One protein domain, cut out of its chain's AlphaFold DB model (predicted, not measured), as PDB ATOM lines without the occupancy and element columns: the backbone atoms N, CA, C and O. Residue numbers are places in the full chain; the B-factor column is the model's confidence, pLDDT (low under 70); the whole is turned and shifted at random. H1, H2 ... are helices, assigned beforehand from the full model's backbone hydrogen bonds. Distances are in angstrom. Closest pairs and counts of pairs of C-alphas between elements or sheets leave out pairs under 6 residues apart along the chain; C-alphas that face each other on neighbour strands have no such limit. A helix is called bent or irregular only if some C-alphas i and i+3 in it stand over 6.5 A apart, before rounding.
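AT A GLANCE: This is residues 13 to 79 of the 212 residues of the protein "Intronic ORF at intron 1 of nad1" of Moniliophthora roreri (strain MCA 2997) (UniProt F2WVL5). An open, U-shaped frame: H1 and H2 meet at a corner to make one side, H3 makes the other, and the drawn-out stretch of residues 38 to 51 bridges the two sides, with a loose middle between them. After H3, residues 67 to 79 loop out from its end and fold back beside it as an unnamed tail. The printed part has 67 residues with three named helices, in the order H1, H2, H3, and no named strand; the class is all helix. It is only just loose, close to compact, with a radius of gyration of the C-alphas of 13.2 A, and it spans 33 by 24 by 21 A.

HOW THE PARTS SIT: H1, residues 13 to 25, touches H2, residues 29 to 37, with its residues 23 to 25 alone. The closest C-alphas of the two are those of Gly 23 and Gly 31, 4.7 A apart. Their lines stand about perpendicular, at 75 degrees, and their centres are 12.1 A apart. A tight link of 3 residues joins them. H3, residues 52 to 66, touches no helix; it is apart from H1 and apart from H2. In the backbone of H2 every O i to N i+4 pair is within hydrogen-bond range, while in H1 7 of 9 such pairs are and in H3 9 of 11.

IN THESE COORDINATES: H1 begins at C-alpha 13, at (24.853, -45.958, 8.905), and is 19.2 A from first to last C-alpha. It is irregular: C-alphas 21 and 24 are 7.4 A apart, against about 5 A in a regular helix. H2 runs from Phe 29 to Phe 37, 12.3 A from first to last C-alpha, and ends at C-alpha 37, at (25.118, -38.887, 29.409). H3, the longest helix with 15 residues, runs from Ile 52 to Phe 66 over 21.2 A and ends at C-alpha 66, at (9.171, -29.996, 14.950). It too is irregular, with C-alphas 53 and 56 7.3 A apart.

THE WHOLE: The two C-alphas farthest apart are those of Ile 36 and Lys 53, at 36.0 A. The C-alphas of Gly 13 and Asn 79, the first and last printed, are 24.2 A apart. The printed part has no cut. The link from H2 to H3, residues 38 to 51, is long, with 14 residues, and its C-alphas lie 10 to 18 A from the mean of the C-alphas. The 13 residues from 67 to 79 hold no named element, and their C-alphas lie 8 to 15 A from that mean. The mean pLDDT of the printed part is 86.7, and the model's confidence is low, under 70, at residues 76 to 79.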
ATOM      1  N   GLY A  13      23.957 -45.115   8.116       87.44
ATOM      2  CA  GLY A  13      24.853 -45.958   8.905       87.44
ATOM      3  C   GLY A  13      26.230 -45.320   9.083       87.44
ATOM      4  O   GLY A  13      26.755 -45.269  10.193       87.44
ATOM      5  N   GLU A  14      26.789 -44.732   8.024       87.44
ATOM      6  CA  GLU A  14      28.065 -44.011   8.100       87.44
ATOM      7  C   GLU A  14      27.972 -42.735   8.943       87.44
ATOM      8  O   GLU A  14      28.923 -42.377   9.647       87.44
ATOM      9  N   ARG A  15      26.831 -42.034   8.889       85.50
ATOM     10  CA  ARG A  15      26.585 -40.841   9.711       85.50
ATOM     11  C   ARG A  15      26.506 -41.210  11.191       85.50
ATOM     12  O   ARG A  15      27.189 -40.581  11.998       85.50
ATOM     13  N   LEU A  16      25.768 -42.264  11.537       89.31
ATOM     14  CA  LEU A  16      25.699 -42.785  12.905       89.31
ATOM     15  C   LEU A  16      27.055 -43.277  13.395       89.31
ATOM     16  O   LEU A  16      27.485 -42.882  14.475       89.31
ATOM     17  N   LYS A  17      27.766 -44.062  12.578       90.88
ATOM     18  CA  LYS A  17      29.118 -44.542  12.880       90.88
ATOM     19  C   LYS A  17      30.054 -43.374  13.191       90.88
ATOM     20  O   LYS A  17      30.767 -43.397  14.190       90.88
ATOM     21  N   TYR A  18      30.015 -42.322  12.373       88.69
ATOM     22  CA  TYR A  18      30.810 -41.120  12.601       88.69
ATOM     23  C   TYR A  18      30.487 -40.453  13.941       88.69
ATOM     24  O   TYR A  18      31.409 -40.150  14.694       88.69
ATOM     25  N   HIS A  19      29.206 -40.247  14.261       88.19
ATOM     26  CA  HIS A  19      28.834 -39.670  15.551       88.19
ATOM     27  C   HIS A  19      29.248 -40.580  16.709       88.19
ATOM     28  O   HIS A  19      29.791 -40.080  17.688       88.19
ATOM     29  N   TYR A  20      29.075 -41.897  16.583       90.44
ATOM     30  CA  TYR A  20      29.422 -42.861  17.625       90.44
ATOM     31  C   TYR A  20      30.895 -42.782  18.037       90.44
ATOM     32  O   TYR A  20      31.189 -42.625  19.224       90.44
ATOM     33  N   TYR A  21      31.804 -42.830  17.057       90.31
ATOM     34  CA  TYR A  21      33.247 -42.838  17.308       90.31
ATOM     35  C   TYR A  21      33.828 -41.444  17.562       90.31
ATOM     36  O   TYR A  21      34.677 -41.288  18.435       90.31
ATOM     37  N   ASN A  22      33.370 -40.421  16.834       88.06
ATOM     38  CA  ASN A  22      33.988 -39.093  16.886       88.06
ATOM     39  C   ASN A  22      33.225 -38.095  17.755       88.06
ATOM     40  O   ASN A  22      33.811 -37.101  18.169       88.06
ATOM     41  N   GLY A  23      31.938 -38.327  18.032       84.69
ATOM     42  CA  GLY A  23      31.035 -37.342  18.636       84.69
ATOM     43  C   GLY A  23      31.514 -36.807  19.980       84.69
ATOM     44  O   GLY A  23      31.463 -35.600  20.188       84.69
ATOM     45  N   LYS A  24      32.065 -37.668  20.846       85.44
ATOM     46  CA  LYS A  24      32.606 -37.270  22.161       85.44
ATOM     47  C   LYS A  24      33.759 -36.267  22.078       85.44
ATOM     48  O   LYS A  24      33.955 -35.499  23.011       85.44
ATOM     49  N   ASN A  25      34.497 -36.271  20.970       86.00
ATOM     50  CA  ASN A  25      35.664 -35.417  20.757       86.00
ATOM     51  C   ASN A  25      35.322 -34.159  19.939       86.00
ATOM     52  O   ASN A  25      36.201 -33.349  19.656       86.00
ATOM     53  N   GLN A  26      34.063 -33.996  19.517       84.38
ATOM     54  CA  GLN A  26      33.621 -32.817  18.778       84.38
ATOM     55  C   GLN A  26      33.242 -31.696  19.743       84.38
ATOM     56  O   GLN A  26      32.471 -31.910  20.677       84.38
ATOM     57  N   ASN A  27      33.666 -30.467  19.441       82.44
ATOM     58  CA  ASN A  27      33.221 -29.264  20.147       82.44
ATOM     59  C   ASN A  27      31.824 -28.821  19.664       82.44
ATOM     60  O   ASN A  27      31.635 -27.729  19.132       82.44
ATOM     61  N   THR A  28      30.852 -29.730  19.761       83.31
ATOM     62  CA  THR A  28      29.449 -29.516  19.377       83.31
ATOM     63  C   THR A  28      28.546 -29.821  20.562       83.31
ATOM     64  O   THR A  28      28.899 -30.621  21.427       83.31
ATOM     65  N   PHE A  29      27.348 -29.235  20.584       84.75
ATOM     66  CA  PHE A  29      26.403 -29.454  21.680       84.75
ATOM     67  C   PHE A  29      25.991 -30.930  21.818       84.75
ATOM     68  O   PHE A  29      25.959 -31.467  22.921       84.75
ATOM     69  N   LEU A  30      25.778 -31.629  20.697       86.31
ATOM     70  CA  LEU A  30      25.534 -33.076  20.698       86.31
ATOM     71  C   LEU A  30      26.728 -33.858  21.273       86.31
ATOM     72  O   LEU A  30      26.530 -34.783  22.057       86.31
ATOM     73  N   GLY A  31      27.961 -33.475  20.922       89.12
ATOM     74  CA  GLY A  31      29.176 -34.084  21.469       89.12
ATOM     75  C   GLY A  31      29.274 -33.951  22.989       89.12
ATOM     76  O   GLY A  31      29.555 -34.937  23.671       89.12
ATOM     77  N   LEU A  32      28.930 -32.774  23.520       89.62
ATOM     78  CA  LEU A  32      28.839 -32.519  24.958       89.62
ATOM     79  C   LEU A  32      27.799 -33.425  25.636       89.62
ATOM     80  O   LEU A  32      28.097 -34.041  26.657       89.62
ATOM     81  N   LEU A  33      26.600 -33.563  25.062       91.25
ATOM     82  CA  LEU A  33      25.560 -34.430  25.628       91.25
ATOM     83  C   LEU A  33      25.972 -35.910  25.618       91.25
ATOM     84  O   LEU A  33      25.755 -36.615  26.602       91.25
ATOM     85  N   ILE A  34      26.604 -36.383  24.541       92.00
ATOM     86  CA  ILE A  34      27.123 -37.757  24.459       92.00
ATOM     87  C   ILE A  34      28.252 -37.974  25.475       92.00
ATOM     88  O   ILE A  34      28.358 -39.061  26.045       92.00
ATOM     89  N   TYR A  35      29.101 -36.969  25.698       92.19
ATOM     90  CA  TYR A  35      30.162 -37.027  26.701       92.19
ATOM     91  C   TYR A  35      29.591 -37.157  28.121       92.19
ATOM     92  O   TYR A  35      30.034 -38.026  28.867       92.19
ATOM     93  N   ILE A  36      28.574 -36.356  28.463       93.94
ATOM     94  CA  ILE A  36      27.960 -36.327  29.800       93.94
ATOM     95  C   ILE A  36      27.092 -37.566  30.059       93.94
ATOM     96  O   ILE A  36      27.252 -38.237  31.075       93.94
ATOM     97  N   PHE A  37      26.153 -37.872  29.163       93.75
ATOM     98  CA  PHE A  37      25.118 -38.887  29.409       93.75
ATOM     99  C   PHE A  37      25.466 -40.270  28.849       93.75
ATOM    100  O   PHE A  37      24.884 -41.277  29.257       93.75
ATOM    101  N   GLY A  38      26.421 -40.336  27.918       92.94
ATOM    102  CA  GLY A  38      26.780 -41.560  27.212       92.94
ATOM    103  C   GLY A  38      25.731 -42.010  26.190       92.94
ATOM    104  O   GLY A  38      24.561 -41.639  26.228       92.94
ATOM    105  N   TRP A  39      26.147 -42.883  25.269       92.06
ATOM    106  CA  TRP A  39      25.300 -43.368  24.171       92.06
ATOM    107  C   TRP A  39      24.069 -44.168  24.614       92.06
ATOM    108  O   TRP A  39      23.067 -44.165  23.912       92.06
ATOM    109  N   LYS A  40      24.107 -44.813  25.788       94.50
ATOM    110  CA  LYS A  40      23.003 -45.650  26.297       94.50
ATOM    111  C   LYS A  40      21.707 -44.869  26.562       94.50
ATOM    112  O   LYS A  40      20.664 -45.486  26.742       94.50
ATOM    113  N   LYS A  41      21.775 -43.534  26.641       94.50
ATOM    114  CA  LYS A  41      20.624 -42.647  26.882       94.50
ATOM    115  C   LYS A  41      20.013 -42.074  25.602       94.50
ATOM    116  O   LYS A  41      19.059 -41.311  25.689       94.50
ATOM    117  N   PHE A  42      20.543 -42.440  24.437       92.50
ATOM    118  CA  PHE A  42      20.049 -41.982  23.144       92.50
ATOM    119  C   PHE A  42      19.397 -43.134  22.387       92.50
ATOM    120  O   PHE A  42      19.898 -44.257  22.385       92.50
ATOM    121  N   THR A  43      18.304 -42.828  21.697       93.56
ATOM    122  CA  THR A  43      17.670 -43.709  20.717       93.56
ATOM    123  C   THR A  43      17.735 -43.055  19.344       93.56
ATOM    124  O   THR A  43      17.794 -41.830  19.220       93.56
ATOM    125  N   VAL A  44      17.783 -43.877  18.300       91.12
ATOM    126  CA  VAL A  44      17.813 -43.417  16.912       91.12
ATOM    127  C   VAL A  44      16.593 -43.984  16.210       91.12
ATOM    128  O   VAL A  44      16.414 -45.198  16.182       91.12
ATOM    129  N   THR A  45      15.797 -43.100  15.617       92.25
ATOM    130  CA  THR A  45      14.582 -43.459  14.883       92.25
ATOM    131  C   THR A  45      14.671 -42.899  13.471       92.25
ATOM    132  O   THR A  45      14.989 -41.725  13.285       92.25
ATOM    133  N   ILE A  46      14.401 -43.740  12.472       91.19
ATOM    134  CA  ILE A  46      14.298 -43.314  11.074       91.19
ATOM    135  C   ILE A  46      12.860 -42.852  10.848       91.19
ATOM    136  O   ILE A  46      11.933 -43.639  11.013       91.19
ATOM    137  N   ILE A  47      12.685 -41.574  10.513       91.06
ATOM    138  CA  ILE A  47      11.359 -40.964  10.328       91.06
ATOM    139  C   ILE A  47      10.867 -41.154   8.889       91.06
ATOM    140  O   ILE A  47       9.707 -41.479   8.667       91.06
ATOM    141  N   GLU A  48      11.751 -40.970   7.908       91.94
ATOM    142  CA  GLU A  48      11.432 -41.071   6.484       91.94
ATOM    143  C   GLU A  48      12.662 -41.553   5.707       91.94
ATOM    144  O   GLU A  48      13.798 -41.195   6.025       91.94
ATOM    145  N   THR A  49      12.430 -42.338   4.656       91.62
ATOM    146  CA  THR A  49      13.421 -42.620   3.614       91.62
ATOM    147  C   THR A  49      13.035 -41.865   2.349       91.62
ATOM    148  O   THR A  49      11.964 -42.103   1.796       91.62
ATOM    149  N   CYS A  50      13.900 -40.977   1.871       88.62
ATOM    150  CA  CYS A  50      13.637 -40.165   0.687       88.62
ATOM    151  C   CYS A  50      14.811 -40.202  -0.302       88.62
ATOM    152  O   CYS A  50      15.910 -40.671   0.004       88.62
ATOM    153  N   SER A  51      14.568 -39.716  -1.520       90.38
ATOM    154  CA  SER A  51      15.620 -39.576  -2.527       90.38
ATOM    155  C   SER A  51      16.609 -38.469  -2.142       90.38
ATOM    156  O   SER A  51      16.241 -37.482  -1.510       90.38
ATOM    157  N   ILE A  52      17.858 -38.563  -2.609       85.88
ATOM    158  CA  ILE A  52      18.884 -37.533  -2.348       85.88
ATOM    159  C   ILE A  52      18.440 -36.149  -2.853       85.88
ATOM    160  O   ILE A  52      18.768 -35.139  -2.235       85.88
ATOM    161  N   LYS A  53      17.671 -36.098  -3.950       88.69
ATOM    162  CA  LYS A  53      17.184 -34.842  -4.540       88.69
ATOM    163  C   LYS A  53      16.237 -34.095  -3.599       88.69
ATOM    164  O   LYS A  53      16.322 -32.878  -3.513       88.69
ATOM    165  N   SER A  54      15.387 -34.824  -2.876       89.75
ATOM    166  CA  SER A  54      14.417 -34.256  -1.935       89.75
ATOM    167  C   SER A  54      14.927 -34.191  -0.491       89.75
ATOM    168  O   SER A  54      14.273 -33.586   0.353       89.75
ATOM    169  N   LEU A  55      16.102 -34.762  -0.192       87.31
ATOM    170  CA  LEU A  55      16.651 -34.855   1.165       87.31
ATOM    171  C   LEU A  55      16.695 -33.502   1.883       87.31
ATOM    172  O   LEU A  55      16.277 -33.411   3.032       87.31
ATOM    173  N   LYS A  56      17.170 -32.460   1.195       88.19
ATOM    174  CA  LYS A  56      17.300 -31.117   1.769       88.19
ATOM    175  C   LYS A  56      15.940 -30.532   2.158       88.19
ATOM    176  O   LYS A  56      15.758 -30.104   3.288       88.19
ATOM    177  N   GLU A  57      14.990 -30.543   1.228       90.94
ATOM    178  CA  GLU A  57      13.651 -29.981   1.442       90.94
ATOM    179  C   GLU A  57      12.912 -30.712   2.566       90.94
ATOM    180  O   GLU A  57      12.247 -30.083   3.387       90.94
ATOM    181  N   ARG A  58      13.068 -32.040   2.642       92.38
ATOM    182  CA  ARG A  58      12.475 -32.847   3.713       92.38
ATOM    183  C   ARG A  58      13.149 -32.588   5.060       92.38
ATOM    184  O   ARG A  58      12.442 -32.411   6.047       92.38
ATOM    185  N   GLU A  59      14.482 -32.514   5.115       89.50
ATOM    186  CA  GLU A  59      15.225 -32.177   6.343       89.50
ATOM    187  C   GLU A  59      14.811 -30.793   6.870       89.50
ATOM    188  O   GLU A  59      14.472 -30.668   8.048       89.50
ATOM    189  N   ASP A  60      14.731 -29.789   5.992       91.00
ATOM    190  CA  ASP A  60      14.260 -28.440   6.329       91.00
ATOM    191  C   ASP A  60      12.816 -28.458   6.836       91.00
ATOM    192  O   ASP A  60      12.500 -27.804   7.830       91.00
ATOM    193  N   TRP A  61      11.930 -29.223   6.192       94.19
ATOM    194  CA  TRP A  61      10.542 -29.357   6.630       94.19
ATOM    195  C   TRP A  61      10.457 -29.923   8.053       94.19
ATOM    196  O   TRP A  61       9.822 -29.312   8.907       94.19
ATOM    197  N   TYR A  62      11.171 -31.015   8.358       92.81
ATOM    198  CA  TYR A  62      11.185 -31.594   9.708       92.81
ATOM    199  C   TYR A  62      11.742 -30.628  10.760       92.81
ATOM    200  O   TYR A  62      11.170 -30.502  11.844       92.81
ATOM    201  N   LEU A  63      12.834 -29.925  10.454       90.06
ATOM    202  CA  LEU A  63      13.414 -28.954  11.383       90.06
ATOM    203  C   LEU A  63      12.457 -27.789  11.661       90.06
ATOM    204  O   LEU A  63      12.314 -27.392  12.815       90.06
ATOM    205  N   ASN A  64      11.770 -27.281  10.634       89.19
ATOM    206  CA  ASN A  64      10.794 -26.203  10.783       89.19
ATOM    207  C   ASN A  64       9.517 -26.659  11.509       89.19
ATOM    208  O   ASN A  64       9.006 -25.932  12.357       89.19
ATOM    209  N   THR A  65       9.003 -27.852  11.201       92.69
ATOM    210  CA  THR A  65       7.751 -28.364  11.778       92.69
ATOM    211  C   THR A  65       7.907 -28.757  13.244       92.69
ATOM    212  O   THR A  65       7.040 -28.436  14.053       92.69
ATOM    213  N   PHE A  66       8.993 -29.448  13.600       90.06
ATOM    214  CA  PHE A  66       9.171 -29.996  14.950       90.06
ATOM    215  C   PHE A  66      10.028 -29.120  15.865       90.06
ATOM    216  O   PHE A  66      10.025 -29.344  17.073       90.06
ATOM    217  N   ASN A  67      10.760 -28.149  15.305       86.50
ATOM    218  CA  ASN A  67      11.635 -27.216  16.019       86.50
ATOM    219  C   ASN A  67      12.429 -27.873  17.171       86.50
ATOM    220  O   ASN A  67      12.247 -27.521  18.343       86.50
ATOM    221  N   PRO A  68      13.261 -28.890  16.874       86.12
ATOM    222  CA  PRO A  68      13.883 -29.689  17.915       86.12
ATOM    223  C   PRO A  68      14.860 -28.850  18.740       86.12
ATOM    224  O   PRO A  68      15.694 -28.131  18.198       86.12
ATOM    225  N   LEU A  69      14.806 -29.014  20.065       82.12
ATOM    226  CA  LEU A  69      15.533 -28.194  21.047       82.12
ATOM    227  C   LEU A  69      17.039 -28.044  20.765       82.12
ATOM    228  O   LEU A  69      17.635 -27.015  21.070       82.12
ATOM    229  N   LEU A  70      17.669 -29.083  20.213       79.94
ATOM    230  CA  LEU A  70      19.113 -29.120  19.969       79.94
ATOM    231  C   LEU A  70      19.527 -28.461  18.644       79.94
ATOM    232  O   LEU A  70      20.721 -28.264  18.408       79.94
ATOM    233  N   ASN A  71      18.570 -28.107  17.787       80.81
ATOM    234  CA  ASN A  71      18.820 -27.487  16.494       80.81
ATOM    235  C   ASN A  71      18.492 -25.997  16.557       80.81
ATOM    236  O   ASN A  71      17.340 -25.589  16.553       80.81
ATOM    237  N   ILE A  72      19.538 -25.172  16.555       72.69
ATOM    238  CA  ILE A  72      19.403 -23.708  16.491       72.69
ATOM    239  C   ILE A  72      19.046 -23.249  15.067       72.69
ATOM    240  O   ILE A  72      18.419 -22.210  14.875       72.69
ATOM    241  N   LEU A  73      19.472 -24.007  14.053       72.69
ATOM    242  CA  LEU A  73      19.217 -23.707  12.649       72.69
ATOM    243  C   LEU A  73      18.063 -24.565  12.144       72.69
ATOM    244  O   LEU A  73      18.112 -25.789  12.254       72.69
ATOM    245  N   THR A  74      17.070 -23.914  11.544       73.94
ATOM    246  CA  THR A  74      15.916 -24.585  10.932       73.94
ATOM    247  C   THR A  74      16.137 -24.951   9.465       73.94
ATOM    248  O   THR A  74      15.386 -25.746   8.912       73.94
ATOM    249  N   ASN A  75      17.198 -24.418   8.850       75.38
ATOM    250  CA  ASN A  75      17.590 -24.729   7.481       75.38
ATOM    251  C   ASN A  75      18.888 -25.544   7.479       75.38
ATOM    252  O   ASN A  75      19.941 -25.089   7.945       75.38
ATOM    253  N   SER A  76      18.820 -26.733   6.906       65.44
ATOM    254  CA  SER A  76      19.931 -27.614   6.589       65.44
ATOM    255  C   SER A  76      20.971 -26.903   5.719       65.44
ATOM    256  O   SER A  76      20.676 -26.034   4.891       65.44
ATOM    257  N   TYR A  77      22.240 -27.250   5.946       65.31
ATOM    258  CA  TYR A  77      23.407 -26.702   5.238       65.31
ATOM    259  C   TYR A  77      23.595 -25.180   5.351       65.31
ATOM    260  O   TYR A  77      24.463 -24.618   4.682       65.31
ATOM    261  N   SER A  78      22.833 -24.495   6.208       61.16
ATOM    262  CA  SER A  78      23.098 -23.097   6.518       61.16
ATOM    263  C   SER A  78      24.286 -22.980   7.474       61.16
ATOM    264  O   SER A  78      24.362 -23.648   8.502       61.16
ATOM    265  N   ASN A  79      25.252 -22.124   7.140       57.53
ATOM    266  CA  ASN A  79      26.309 -21.780   8.081       57.53
ATOM    267  C   ASN A  79      25.739 -20.781   9.087       57.53
ATOM    268  O   ASN A  79      25.403 -19.659   8.702       57.53
TER     269      ASN A  79